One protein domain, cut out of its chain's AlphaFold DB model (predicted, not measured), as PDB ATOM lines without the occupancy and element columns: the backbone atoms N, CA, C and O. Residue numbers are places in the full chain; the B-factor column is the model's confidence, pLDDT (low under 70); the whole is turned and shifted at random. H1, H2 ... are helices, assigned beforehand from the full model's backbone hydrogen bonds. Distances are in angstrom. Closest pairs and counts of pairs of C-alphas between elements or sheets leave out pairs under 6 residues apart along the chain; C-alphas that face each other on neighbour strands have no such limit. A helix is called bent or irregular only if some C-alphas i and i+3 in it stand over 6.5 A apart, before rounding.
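What this domain is: This is residues 89 to 173 of the 173 residues of an uncharacterized protein of Methylobacterium pseudosasicola (UniProt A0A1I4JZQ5). Two long helices, H2 and H1, lie side by side as a nearly straight helical hairpin, and a long unnamed stretch, residues 89 to 108, leads into H1 from the side away from H2. Residues 94 to 99 of that stretch stick out free, and residues 168 to 173 run on past the end of H2 as a tail. The printed part has 85 residues with two named helices, H1 then H2 along the chain, and no named strand; its class is all helix. The whole is loose, with a radius of gyration of the C-alphas of 17.2 A, and flat, with spans of 59 by 35 by 15 A.

Where its parts are: Begin with the longest helix, H2, residues 137 to 167: find C-alpha 137 at (11.444, -2.590, 44.197), and from there the helix runs 44.7 A to C-alpha 167 at (8.518, -44.585, 29.123). Then go back to C-alpha 109 at (13.044, -36.097, 23.057), where H1, residues 109 to 131, begins; it measures 32.7 A from first to last C-alpha. Neither helix is bent.

How they stand to each other: Look at Ile 109 and Val 162, whose C-alphas are the closest of H1 and H2, 5.7 A apart. The two helices touch, with 16 pairs of C-alphas within 8 A. Their lines stand at a shallow tilt of 4 degrees, and they run opposite ways. Their centres are 10.8 A apart. A tight link of 5 residues joins them, and they form a helical hairpin. In both H1 and H2, every backbone O i to N i+4 pair is within hydrogen-bond range.

The domain as a whole: The C-alphas farthest apart are those of Arg 135 and Arg 173, 61.1 A. The printed part has no cut, and Arg 173 is the chain's last residue. In the B-factor column, the mean pLDDT of the printed part is 84.3; look for values under 70 at residues 89 to 106 and 171 to 173, while H1 and H2 each have a mean of 96.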
ATOM      1  N   VAL A  89      22.647 -33.047  13.667       51.09
ATOM      2  CA  VAL A  89      23.847 -32.324  14.147       51.09
ATOM      3  C   VAL A  89      24.309 -32.724  15.556       51.09
ATOM      4  O   VAL A  89      23.517 -32.913  16.474       51.09
ATOM      5  N   VAL A  90      25.638 -32.817  15.657       44.09
ATOM      6  CA  VAL A  90      26.550 -33.192  16.746       44.09
ATOM      7  C   VAL A  90      26.744 -32.059  17.773       44.09
ATOM      8  O   VAL A  90      26.905 -30.897  17.405       44.09
ATOM      9  N   ILE A  91      26.796 -32.397  19.068       45.53
ATOM     10  CA  ILE A  91      27.098 -31.460  20.165       45.53
ATOM     11  C   ILE A  91      28.624 -31.309  20.299       45.53
ATOM     12  O   ILE A  91      29.252 -32.002  21.089       45.53
ATOM     13  N   GLU A  92      29.225 -30.405  19.524       42.28
ATOM     14  CA  GLU A  92      30.633 -29.982  19.714       42.28
ATOM     15  C   GLU A  92      30.812 -28.444  19.649       42.28
ATOM     16  O   GLU A  92      31.894 -27.909  19.869       42.28
ATOM     17  N   ALA A  93      29.737 -27.683  19.400       46.19
ATOM     18  CA  ALA A  93      29.820 -26.256  19.060       46.19
ATOM     19  C   ALA A  93      29.863 -25.274  20.252       46.19
ATOM     20  O   ALA A  93      30.119 -24.086  20.043       46.19
ATOM     21  N   ILE A  94      29.652 -25.735  21.493       49.72
ATOM     22  CA  ILE A  94      29.534 -24.841  22.665       49.72
ATOM     23  C   ILE A  94      30.863 -24.114  22.958       49.72
ATOM     24  O   ILE A  94      30.855 -22.981  23.427       49.72
ATOM     25  N   ALA A  95      32.008 -24.696  22.587       46.34
ATOM     26  CA  ALA A  95      33.323 -24.080  22.791       46.34
ATOM     27  C   ALA A  95      33.732 -23.051  21.712       46.34
ATOM     28  O   ALA A  95      34.734 -22.363  21.887       46.34
ATOM     29  N   LYS A  96      33.003 -22.937  20.588       46.84
ATOM     30  CA  LYS A  96      33.403 -22.099  19.431       46.84
ATOM     31  C   LYS A  96      32.358 -21.069  18.987       46.84
ATOM     32  O   LYS A  96      32.511 -20.478  17.924       46.84
ATOM     33  N   GLY A  97      31.304 -20.843  19.773       44.09
ATOM     34  CA  GLY A  97      30.270 -19.854  19.439       44.09
ATOM     35  C   GLY A  97      29.457 -20.197  18.183       44.09
ATOM     36  O   GLY A  97      28.894 -19.305  17.554       44.09
ATOM     37  N   GLY A  98      29.410 -21.476  17.795       50.97
ATOM     38  CA  GLY A  98      28.584 -21.935  16.680       50.97
ATOM     39  C   GLY A  98      27.101 -22.047  17.069       50.97
ATOM     40  O   GLY A  98      26.793 -22.211  18.252       50.97
ATOM     41  N   PRO A  99      26.167 -21.984  16.101       51.97
ATOM     42  CA  PRO A  99      24.745 -22.176  16.371       51.97
ATOM     43  C   PRO A  99      24.494 -23.544  17.023       51.97
ATOM     44  O   PRO A  99      24.903 -24.580  16.501       51.97
ATOM     45  N   VAL A 100      23.821 -23.541  18.178       55.59
ATOM     46  CA  VAL A 100      23.458 -24.762  18.907       55.59
ATOM     47  C   VAL A 100      22.315 -25.451  18.170       55.59
ATOM     48  O   VAL A 100      21.178 -24.979  18.157       55.59
ATOM     49  N   THR A 101      22.615 -26.584  17.555       52.62
ATOM     50  CA  THR A 101      21.644 -27.430  16.859       52.62
ATOM     51  C   THR A 101      21.481 -28.739  17.620       52.62
ATOM     52  O   THR A 101      22.448 -29.468  17.828       52.62
ATOM     53  N   PHE A 102      20.254 -29.041  18.034       52.34
ATOM     54  CA  PHE A 102      19.909 -30.290  18.708       52.34
ATOM     55  C   PHE A 102      19.638 -31.371  17.655       52.34
ATOM     56  O   PHE A 102      18.802 -31.166  16.773       52.34
ATOM     57  N   ALA A 103      20.329 -32.513  17.728       52.25
ATOM     58  CA  ALA A 103      20.009 -33.667  16.890       52.25
ATOM     59  C   ALA A 103      18.544 -34.078  17.095       52.25
ATOM     60  O   ALA A 103      18.096 -34.260  18.229       52.25
ATOM     61  N   SER A 104      17.811 -34.253  15.996       52.59
ATOM     62  CA  SER A 104      16.494 -34.881  16.041       52.59
ATOM     63  C   SER A 104      16.697 -36.371  16.303       52.59
ATOM     64  O   SER A 104      17.200 -37.102  15.453       52.59
ATOM     65  N   ASP A 105      16.348 -36.815  17.499       63.84
ATOM     66  CA  ASP A 105      16.319 -38.221  17.866       63.84
ATOM     67  C   ASP A 105      15.040 -38.883  17.340       63.84
ATOM     68  O   ASP A 105      13.982 -38.260  17.242       63.84
ATOM     69  N   SER A 106      15.114 -40.177  17.015       65.44
ATOM     70  CA  SER A 106      13.963 -40.978  16.547       65.44
ATOM     71  C   SER A 106      12.803 -41.029  17.554       65.44
ATOM     72  O   SER A 106      11.689 -41.427  17.228       65.44
ATOM     73  N   THR A 107      13.074 -40.609  18.784       76.00
ATOM     74  CA  THR A 107      12.195 -40.615  19.951       76.00
ATOM     75  C   THR A 107      11.520 -39.248  20.153       76.00
ATOM     76  O   THR A 107      10.548 -39.128  20.908       76.00
ATOM     77  N   GLY A 108      12.015 -38.207  19.470       87.12
ATOM     78  CA  GLY A 108      11.550 -36.828  19.555       87.12
ATOM     79  C   GLY A 108      11.808 -36.151  20.905       87.12
ATOM     80  O   GLY A 108      11.158 -35.138  21.185       87.12
ATOM     81  N   ILE A 109      12.668 -36.700  21.768       90.31
ATOM     82  CA  ILE A 109      13.044 -36.097  23.057       90.31
ATOM     83  C   ILE A 109      13.917 -34.856  22.827       90.31
ATOM     84  O   ILE A 109      13.631 -33.797  23.388       90.31
ATOM     85  N   GLY A 110      14.909 -34.943  21.944       89.44
ATOM     86  CA  GLY A 110      15.771 -33.842  21.524       89.44
ATOM     87  C   GLY A 110      14.974 -32.679  20.944       89.44
ATOM     88  O   GLY A 110      15.221 -31.529  21.301       89.44
ATOM     89  N   ALA A 111      13.933 -32.963  20.153       90.69
ATOM     90  CA  ALA A 111      13.021 -31.934  19.648       90.69
ATOM     91  C   ALA A 111      12.235 -31.231  20.773       90.69
ATOM     92  O   ALA A 111      12.071 -30.010  20.745       90.69
ATOM     93  N   THR A 112      11.789 -31.975  21.793       93.69
ATOM     94  CA  THR A 112      11.148 -31.392  22.985       93.69
ATOM     95  C   THR A 112      12.109 -30.463  23.724       93.69
ATOM     96  O   THR A 112      11.754 -29.314  23.986       93.69
ATOM     97  N   ILE A 113      13.334 -30.915  24.003       95.00
ATOM     98  CA  ILE A 113      14.336 -30.106  24.709       95.00
ATOM     99  C   ILE A 113      14.692 -28.859  23.891       95.00
ATOM    100  O   ILE A 113      14.720 -27.759  24.437       95.00
ATOM    101  N   ALA A 114      14.889 -28.999  22.580       92.31
ATOM    102  CA  ALA A 114      15.187 -27.882  21.687       92.31
ATOM    103  C   ALA A 114      14.079 -26.820  21.692       92.31
ATOM    104  O   ALA A 114      14.364 -25.623  21.733       92.31
ATOM    105  N   SER A 115      12.814 -27.254  21.669       93.50
ATOM    106  CA  SER A 115      11.668 -26.343  21.723       93.50
ATOM    107  C   SER A 115      11.583 -25.598  23.055       93.50
ATOM    108  O   SER A 115      11.377 -24.386  23.057       93.50
ATOM    109  N   TYR A 116      11.834 -26.294  24.170       96.38
ATOM    110  CA  TYR A 116      11.914 -25.688  25.495       96.38
ATOM    111  C   TYR A 116      13.036 -24.644  25.557       96.38
ATOM    112  O   TYR A 116      12.780 -23.506  25.927       96.38
ATOM    113  N   MET A 117      14.248 -24.979  25.105       96.56
ATOM    114  CA  MET A 117      15.388 -24.050  25.133       96.56
ATOM    115  C   MET A 117      15.149 -22.794  24.294       96.56
ATOM    116  O   MET A 117      15.539 -21.700  24.697       96.56
ATOM    117  N   ARG A 118      14.481 -22.928  23.143       95.44
ATOM    118  CA  ARG A 118      14.092 -21.770  22.330       95.44
ATOM    119  C   ARG A 118      13.079 -20.890  23.063       95.44
ATOM    120  O   ARG A 118      13.285 -19.683  23.131       95.44
ATOM    121  N   GLY A 119      12.033 -21.494  23.630       96.31
ATOM    122  CA  GLY A 119      11.013 -20.770  24.388       96.31
ATOM    123  C   GLY A 119      11.584 -20.051  25.612       96.31
ATOM    124  O   GLY A 119      11.277 -18.884  25.838       96.31
ATOM    125  N   GLU A 120      12.478 -20.704  26.357       96.75
ATOM    126  CA  GLU A 120      13.152 -20.092  27.508       96.75
ATOM    127  C   GLU A 120      14.123 -18.982  27.098       96.75
ATOM    128  O   GLU A 120      14.230 -17.976  27.794       96.75
ATOM    129  N   GLY A 121      14.790 -19.107  25.946       95.50
ATOM    130  CA  GLY A 121      15.624 -18.034  25.405       95.50
ATOM    131  C   GLY A 121      14.815 -16.781  25.058       95.50
ATOM    132  O   GLY A 121      15.206 -15.668  25.415       95.50
ATOM    133  N   GLU A 122      13.663 -16.949  24.405       96.75
ATOM    134  CA  GLU A 122      12.749 -15.842  24.095       96.75
ATOM    135  C   GLU A 122      12.191 -15.195  25.370       96.75
ATOM    136  O   GLU A 122      12.176 -13.965  25.487       96.75
ATOM    137  N   ALA A 123      11.794 -16.012  26.348       96.94
ATOM    138  CA  ALA A 123      11.299 -15.533  27.632       96.94
ATOM    139  C   ALA A 123      12.372 -14.780  28.431       96.94
ATOM    140  O   ALA A 123      12.092 -13.705  28.954       96.94
ATOM    141  N   ALA A 124      13.616 -15.265  28.448       97.25
ATOM    142  CA  ALA A 124      14.723 -14.583  29.114       97.25
ATOM    143  C   ALA A 124      14.970 -13.188  28.520       97.25
ATOM    144  O   ALA A 124      15.096 -12.207  29.253       97.25
ATOM    145  N   VAL A 125      14.974 -13.060  27.187       98.06
ATOM    146  CA  VAL A 125      15.101 -11.751  26.522       98.06
ATOM    147  C   VAL A 125      13.928 -10.836  26.874       98.06
ATOM    148  O   VAL A 125      14.130  -9.642  27.111       98.06
ATOM    149  N   ALA A 126      12.706 -11.368  26.933       97.50
ATOM    150  CA  ALA A 126      11.538 -10.603  27.363       97.50
ATOM    151  C   ALA A 126      11.658 -10.144  28.826       97.50
ATOM    152  O   ALA A 126      11.381  -8.981  29.117       97.50
ATOM    153  N   HIS A 127      12.144 -11.004  29.723       97.88
ATOM    154  CA  HIS A 127      12.386 -10.667  31.124       97.88
ATOM    155  C   HIS A 127      13.435  -9.555  31.267       97.88
ATOM    156  O   HIS A 127      13.197  -8.577  31.974       97.88
ATOM    157  N   PHE A 128      14.543  -9.612  30.518       97.94
ATOM    158  CA  PHE A 128      15.531  -8.527  30.497       97.94
ATOM    159  C   PHE A 128      14.948  -7.199  30.007       97.94
ATOM    160  O   PHE A 128      15.254  -6.147  30.565       97.94
ATOM    161  N   ARG A 129      14.075  -7.230  28.997       97.94
ATOM    162  CA  ARG A 129      13.357  -6.026  28.545       97.94
ATOM    163  C   ARG A 129      12.357  -5.520  29.579       97.94
ATOM    164  O   ARG A 129      12.139  -4.318  29.656       97.94
ATOM    165  N   ALA A 130      11.745  -6.407  30.357       97.31
ATOM    166  CA  ALA A 130      10.852  -6.015  31.439       97.31
ATOM    167  C   ALA A 130      11.629  -5.367  32.595       97.31
ATOM    168  O   ALA A 130      11.175  -4.364  33.140       97.31
ATOM    169  N   LEU A 131      12.830  -5.867  32.911       97.75
ATOM    170  CA  LEU A 131      13.694  -5.303  33.953       97.75
ATOM    171  C   LEU A 131      14.050  -3.829  33.702       97.75
ATOM    172  O   LEU A 131      14.101  -3.057  34.653       97.75
ATOM    173  N   THR A 132      14.226  -3.403  32.446       97.38
ATOM    174  CA  THR A 132      14.528  -1.991  32.130       97.38
ATOM    175  C   THR A 132      13.342  -1.042  32.328       97.38
ATOM    176  O   THR A 132      13.523   0.174  32.319       97.38
ATOM    177  N   GLN A 133      12.130  -1.576  32.505       97.00
ATOM    178  CA  GLN A 133      10.898  -0.798  32.673       97.00
ATOM    179  C   GLN A 133      10.452  -0.699  34.138       97.00
ATOM    180  O   GLN A 133       9.535   0.062  34.452       97.00
ATOM    181  N   VAL A 134      11.089  -1.452  35.040       97.50
ATOM    182  CA  VAL A 134      10.764  -1.479  36.468       97.50
ATOM    183  C   VAL A 134      11.165  -0.159  37.129       97.50
ATOM    184  O   VAL A 134      12.293   0.302  36.987       97.50
ATOM    185  N   ARG A 135      10.240   0.446  37.885       97.50
ATOM    186  CA  ARG A 135      10.465   1.721  38.597       97.50
ATOM    187  C   ARG A 135      10.487   1.588  40.113       97.50
ATOM    188  O   ARG A 135      10.921   2.509  40.794       97.50
ATOM    189  N   THR A 136      10.001   0.466  40.643       97.88
ATOM    190  CA  THR A 136       9.903   0.242  42.087       97.88
ATOM    191  C   THR A 136      10.458  -1.132  42.477       97.88
ATOM    192  O   THR A 136      10.349  -2.086  41.701       97.88
ATOM    193  N   PRO A 137      11.002  -1.286  43.698       96.06
ATOM    194  CA  PRO A 137      11.444  -2.590  44.197       96.06
ATOM    195  C   PRO A 137      10.314  -3.627  44.273       96.06
ATOM    196  O   PRO A 137      10.534  -4.812  44.035       96.06
ATOM    197  N   ALA A 138       9.087  -3.190  44.572       97.75
ATOM    198  CA  ALA A 138       7.924  -4.072  44.620       97.75
ATOM    199  C   ALA A 138       7.608  -4.679  43.242       97.75
ATOM    200  O   ALA A 138       7.261  -5.860  43.154       97.75
ATOM    201  N   ASP A 139       7.765  -3.903  42.170       97.56
ATOM    202  CA  ASP A 139       7.565  -4.387  40.804       97.56
ATOM    203  C   ASP A 139       8.661  -5.371  40.382       97.56
ATOM    204  O   ASP A 139       8.356  -6.362  39.720       97.56
ATOM    205  N   LEU A 140       9.905  -5.172  40.838       97.94
ATOM    206  CA  LEU A 140      10.994  -6.133  40.625       97.94
ATOM    207  C   LEU A 140      10.654  -7.490  41.244       97.94
ATOM    208  O   LEU A 140      10.754  -8.515  40.574       97.94
ATOM    209  N   ILE A 141      10.201  -7.502  42.501       97.94
ATOM    210  CA  ILE A 141       9.831  -8.741  43.200       97.94
ATOM    211  C   ILE A 141       8.702  -9.459  42.456       97.94
ATOM    212  O   ILE A 141       8.776 -10.667  42.242       97.94
ATOM    213  N   ARG A 142       7.669  -8.728  42.024       97.56
ATOM    214  CA  ARG A 142       6.552  -9.309  41.262       97.56
ATOM    215  C   ARG A 142       7.012  -9.885  39.928       97.56
ATOM    216  O   ARG A 142       6.610 -10.995  39.584       97.56
ATOM    217  N   LEU A 143       7.860  -9.155  39.208       97.62
ATOM    218  CA  LEU A 143       8.428  -9.600  37.942       97.62
ATOM    219  C   LEU A 143       9.281 -10.863  38.130       97.62
ATOM    220  O   LEU A 143       9.124 -11.823  37.378       97.62
ATOM    221  N   GLN A 144      10.126 -10.894  39.161       97.44
ATOM    222  CA  GLN A 144      10.975 -12.040  39.478       97.44
ATOM    223  C   GLN A 144      10.151 -13.273  39.852       97.44
ATOM    224  O   GLN A 144      10.399 -14.361  39.339       97.44
ATOM    225  N   VAL A 145       9.162 -13.122  40.736       98.19
ATOM    226  CA  VAL A 145       8.305 -14.240  41.160       98.19
ATOM    227  C   VAL A 145       7.499 -14.779  39.979       98.19
ATOM    228  O   VAL A 145       7.419 -15.995  39.809       98.19
ATOM    229  N   GLY A 146       6.957 -13.892  39.139       97.38
ATOM    230  CA  GLY A 146       6.246 -14.286  37.924       97.38
ATOM    231  C   GLY A 146       7.131 -15.084  36.965       97.38
ATOM    232  O   GLY A 146       6.707 -16.123  36.462       97.38
ATOM    233  N   GLU A 147       8.376 -14.646  36.766       97.75
ATOM    234  CA  GLU A 147       9.323 -15.342  35.894       97.75
ATOM    235  C   GLU A 147       9.747 -16.701  36.459       97.75
ATOM    236  O   GLU A 147       9.762 -17.692  35.731       97.75
ATOM    237  N   VAL A 148      10.020 -16.785  37.764       97.94
ATOM    238  CA  VAL A 148      10.377 -18.050  38.426       97.94
ATOM    239  C   VAL A 148       9.235 -19.059  38.333       97.94
ATOM    240  O   VAL A 148       9.476 -20.224  38.017       97.94
ATOM    241  N   GLN A 149       7.994 -18.627  38.569       98.25
ATOM    242  CA  GLN A 149       6.833 -19.509  38.456       98.25
ATOM    243  C   GLN A 149       6.645 -19.999  37.014       98.25
ATOM    244  O   GLN A 149       6.513 -21.201  36.787       98.25
ATOM    245  N   ARG A 150       6.713 -19.089  36.035       97.31
ATOM    246  CA  ARG A 150       6.628 -19.427  34.608       97.31
ATOM    247  C   ARG A 150       7.710 -20.435  34.203       97.31
ATOM    248  O   ARG A 150       7.399 -21.434  33.556       97.31
ATOM    249  N   ALA A 151       8.962 -20.185  34.583       97.75
ATOM    250  CA  ALA A 151      10.093 -21.056  34.272       97.75
ATOM    251  C   ALA A 151       9.944 -22.439  34.930       97.75
ATOM    252  O   ALA A 151      10.219 -23.465  34.304       97.75
ATOM    253  N   ALA A 152       9.447 -22.490  36.170       98.19
ATOM    254  CA  ALA A 152       9.162 -23.745  36.857       98.19
ATOM    255  C   ALA A 152       8.104 -24.568  36.103       98.19
ATOM    256  O   ALA A 152       8.359 -25.733  35.779       98.19
ATOM    257  N   ASP A 153       6.974 -23.957  35.743       98.19
ATOM    258  CA  ASP A 153       5.894 -24.620  35.003       98.19
ATOM    259  C   ASP A 153       6.359 -25.109  33.620       98.19
ATOM    260  O   ASP A 153       6.055 -26.238  33.207       98.19
ATOM    261  N   ALA A 154       7.156 -24.300  32.917       97.69
ATOM    262  CA  ALA A 154       7.739 -24.663  31.629       97.69
ATOM    263  C   ALA A 154       8.715 -25.845  31.756       97.69
ATOM    264  O   ALA A 154       8.630 -26.809  30.984       97.69
ATOM    265  N   SER A 155       9.602 -25.819  32.757       97.56
ATOM    266  CA  SER A 155      10.582 -26.886  32.991       97.56
ATOM    267  C   SER A 155       9.904 -28.211  33.348       97.56
ATOM    268  O   SER A 155      10.251 -29.258  32.796       97.56
ATOM    269  N   LEU A 156       8.871 -28.172  34.196       98.12
ATOM    270  CA  LEU A 156       8.110 -29.354  34.588       98.12
ATOM    271  C   LEU A 156       7.313 -29.916  33.409       98.12
ATOM    272  O   LEU A 156       7.261 -31.134  33.213       98.12
ATOM    273  N   THR A 157       6.754 -29.043  32.571       97.62
ATOM    274  CA  THR A 157       6.092 -29.451  31.328       97.62
ATOM    275  C   THR A 157       7.077 -30.160  30.401       97.62
ATOM    276  O   THR A 157       6.802 -31.290  29.983       97.62
ATOM    277  N   CYS A 158       8.254 -29.576  30.153       97.50
ATOM    278  CA  CYS A 158       9.320 -30.203  29.368       97.50
ATOM    279  C   CYS A 158       9.663 -31.594  29.920       97.50
ATOM    280  O   CYS A 158       9.484 -32.595  29.219       97.50
ATOM    281  N   TRP A 159      10.036 -31.693  31.198       97.75
ATOM    282  CA  TRP A 159      10.412 -32.966  31.812       97.75
ATOM    283  C   TRP A 159       9.293 -34.004  31.770       97.75
ATOM    284  O   TRP A 159       9.538 -35.155  31.412       97.75
ATOM    285  N   SER A 160       8.048 -33.615  32.051       97.50
ATOM    286  CA  SER A 160       6.910 -34.540  31.986       97.50
ATOM    287  C   SER A 160       6.715 -35.113  30.577       97.50
ATOM    288  O   SER A 160       6.429 -36.303  30.419       97.50
ATOM    289  N   THR A 161       6.921 -34.299  29.538       96.12
ATOM    290  CA  THR A 161       6.836 -34.761  28.148       96.12
ATOM    291  C   THR A 161       8.013 -35.656  27.768       96.12
ATOM    292  O   THR A 161       7.796 -36.673  27.105       96.12
ATOM    293  N   VAL A 162       9.225 -35.357  28.249       94.88
ATOM    294  CA  VAL A 162      10.405 -36.216  28.081       94.88
ATOM    295  C   VAL A 162      10.176 -37.579  28.731       94.88
ATOM    296  O   VAL A 162      10.320 -38.598  28.059       94.88
ATOM    297  N   PHE A 163       9.727 -37.626  29.989       94.62
ATOM    298  CA  PHE A 163       9.461 -38.887  30.685       94.62
ATOM    299  C   PHE A 163       8.372 -39.717  30.004       94.62
ATOM    300  O   PHE A 163       8.524 -40.929  29.868       94.62
ATOM    301  N   ARG A 164       7.296 -39.083  29.518       92.19
ATOM    302  CA  ARG A 164       6.237 -39.779  28.763       92.19
ATOM    303  C   ARG A 164       6.725 -40.355  27.437       92.19
ATOM    304  O   ARG A 164       6.192 -41.370  26.997       92.19
ATOM    305  N   LYS A 165       7.676 -39.697  26.770       90.88
ATOM    306  CA  LYS A 165       8.304 -40.224  25.551       90.88
ATOM    307  C   LYS A 165       9.259 -41.363  25.891       90.88
ATOM    308  O   LYS A 165       9.201 -42.407  25.253       90.88
ATOM    309  N   ALA A 166      10.056 -41.200  26.944       89.00
ATOM    310  CA  ALA A 166      11.004 -42.204  27.405       89.00
ATOM    311  C   ALA A 166      10.339 -43.498  27.886       89.00
ATOM    312  O   ALA A 166      10.785 -44.585  27.525       89.00
ATOM    313  N   SER A 167       9.232 -43.406  28.622       88.75
ATOM    314  CA  SER A 167       8.518 -44.585  29.123       88.75
ATOM    315  C   SER A 167       7.915 -45.453  28.016       88.75
ATOM    316  O   SER A 167       7.743 -46.652  28.208       88.75
ATOM    317  N   ARG A 168       7.642 -44.883  26.835       86.25
ATOM    318  CA  ARG A 168       7.164 -45.635  25.663       86.25
ATOM    319  C   ARG A 168       8.267 -46.433  24.964       86.25
ATOM    320  O   ARG A 168       7.953 -47.253  24.109       86.25
ATOM    321  N   MET A 169       9.534 -46.195  25.303       78.81
ATOM    322  CA  MET A 169      10.679 -46.861  24.675       78.81
ATOM    323  C   MET A 169      11.120 -48.141  25.380       78.81
ATOM    324  O   MET A 169      11.951 -48.861  24.836       78.81
ATOM    325  N   VAL A 170      10.588 -48.430  26.569       75.81
ATOM    326  CA  VAL A 170      10.864 -49.678  27.286       75.81
ATOM    327  C   VAL A 170       9.698 -50.638  27.038       75.81
ATOM    328  O   VAL A 170       8.695 -50.568  27.751       75.81
ATOM    329  N   PRO A 171       9.766 -51.521  26.025       66.44
ATOM    330  CA  PRO A 171       8.833 -52.631  25.945       66.44
ATOM    331  C   PRO A 171       9.145 -53.596  27.094       66.44
ATOM    332  O   PRO A 171      10.255 -54.118  27.180       66.44
ATOM    333  N   PHE A 172       8.173 -53.840  27.973       57.69
ATOM    334  CA  PHE A 172       8.236 -54.982  28.884       57.69
ATOM    335  C   PHE A 172       8.266 -56.258  28.028       57.69
ATOM    336  O   PHE A 172       7.331 -56.513  27.265       57.69
ATOM    337  N   ARG A 173       9.366 -57.006  28.110       44.53
ATOM    338  CA  ARG A 173       9.548 -58.342  27.536       44.53
ATOM    339  C   ARG A 173       9.786 -59.332  28.658       44.53
ATOM    340  O   ARG A 173      10.496 -58.943  29.613       44.53
TER     341      ARG A 173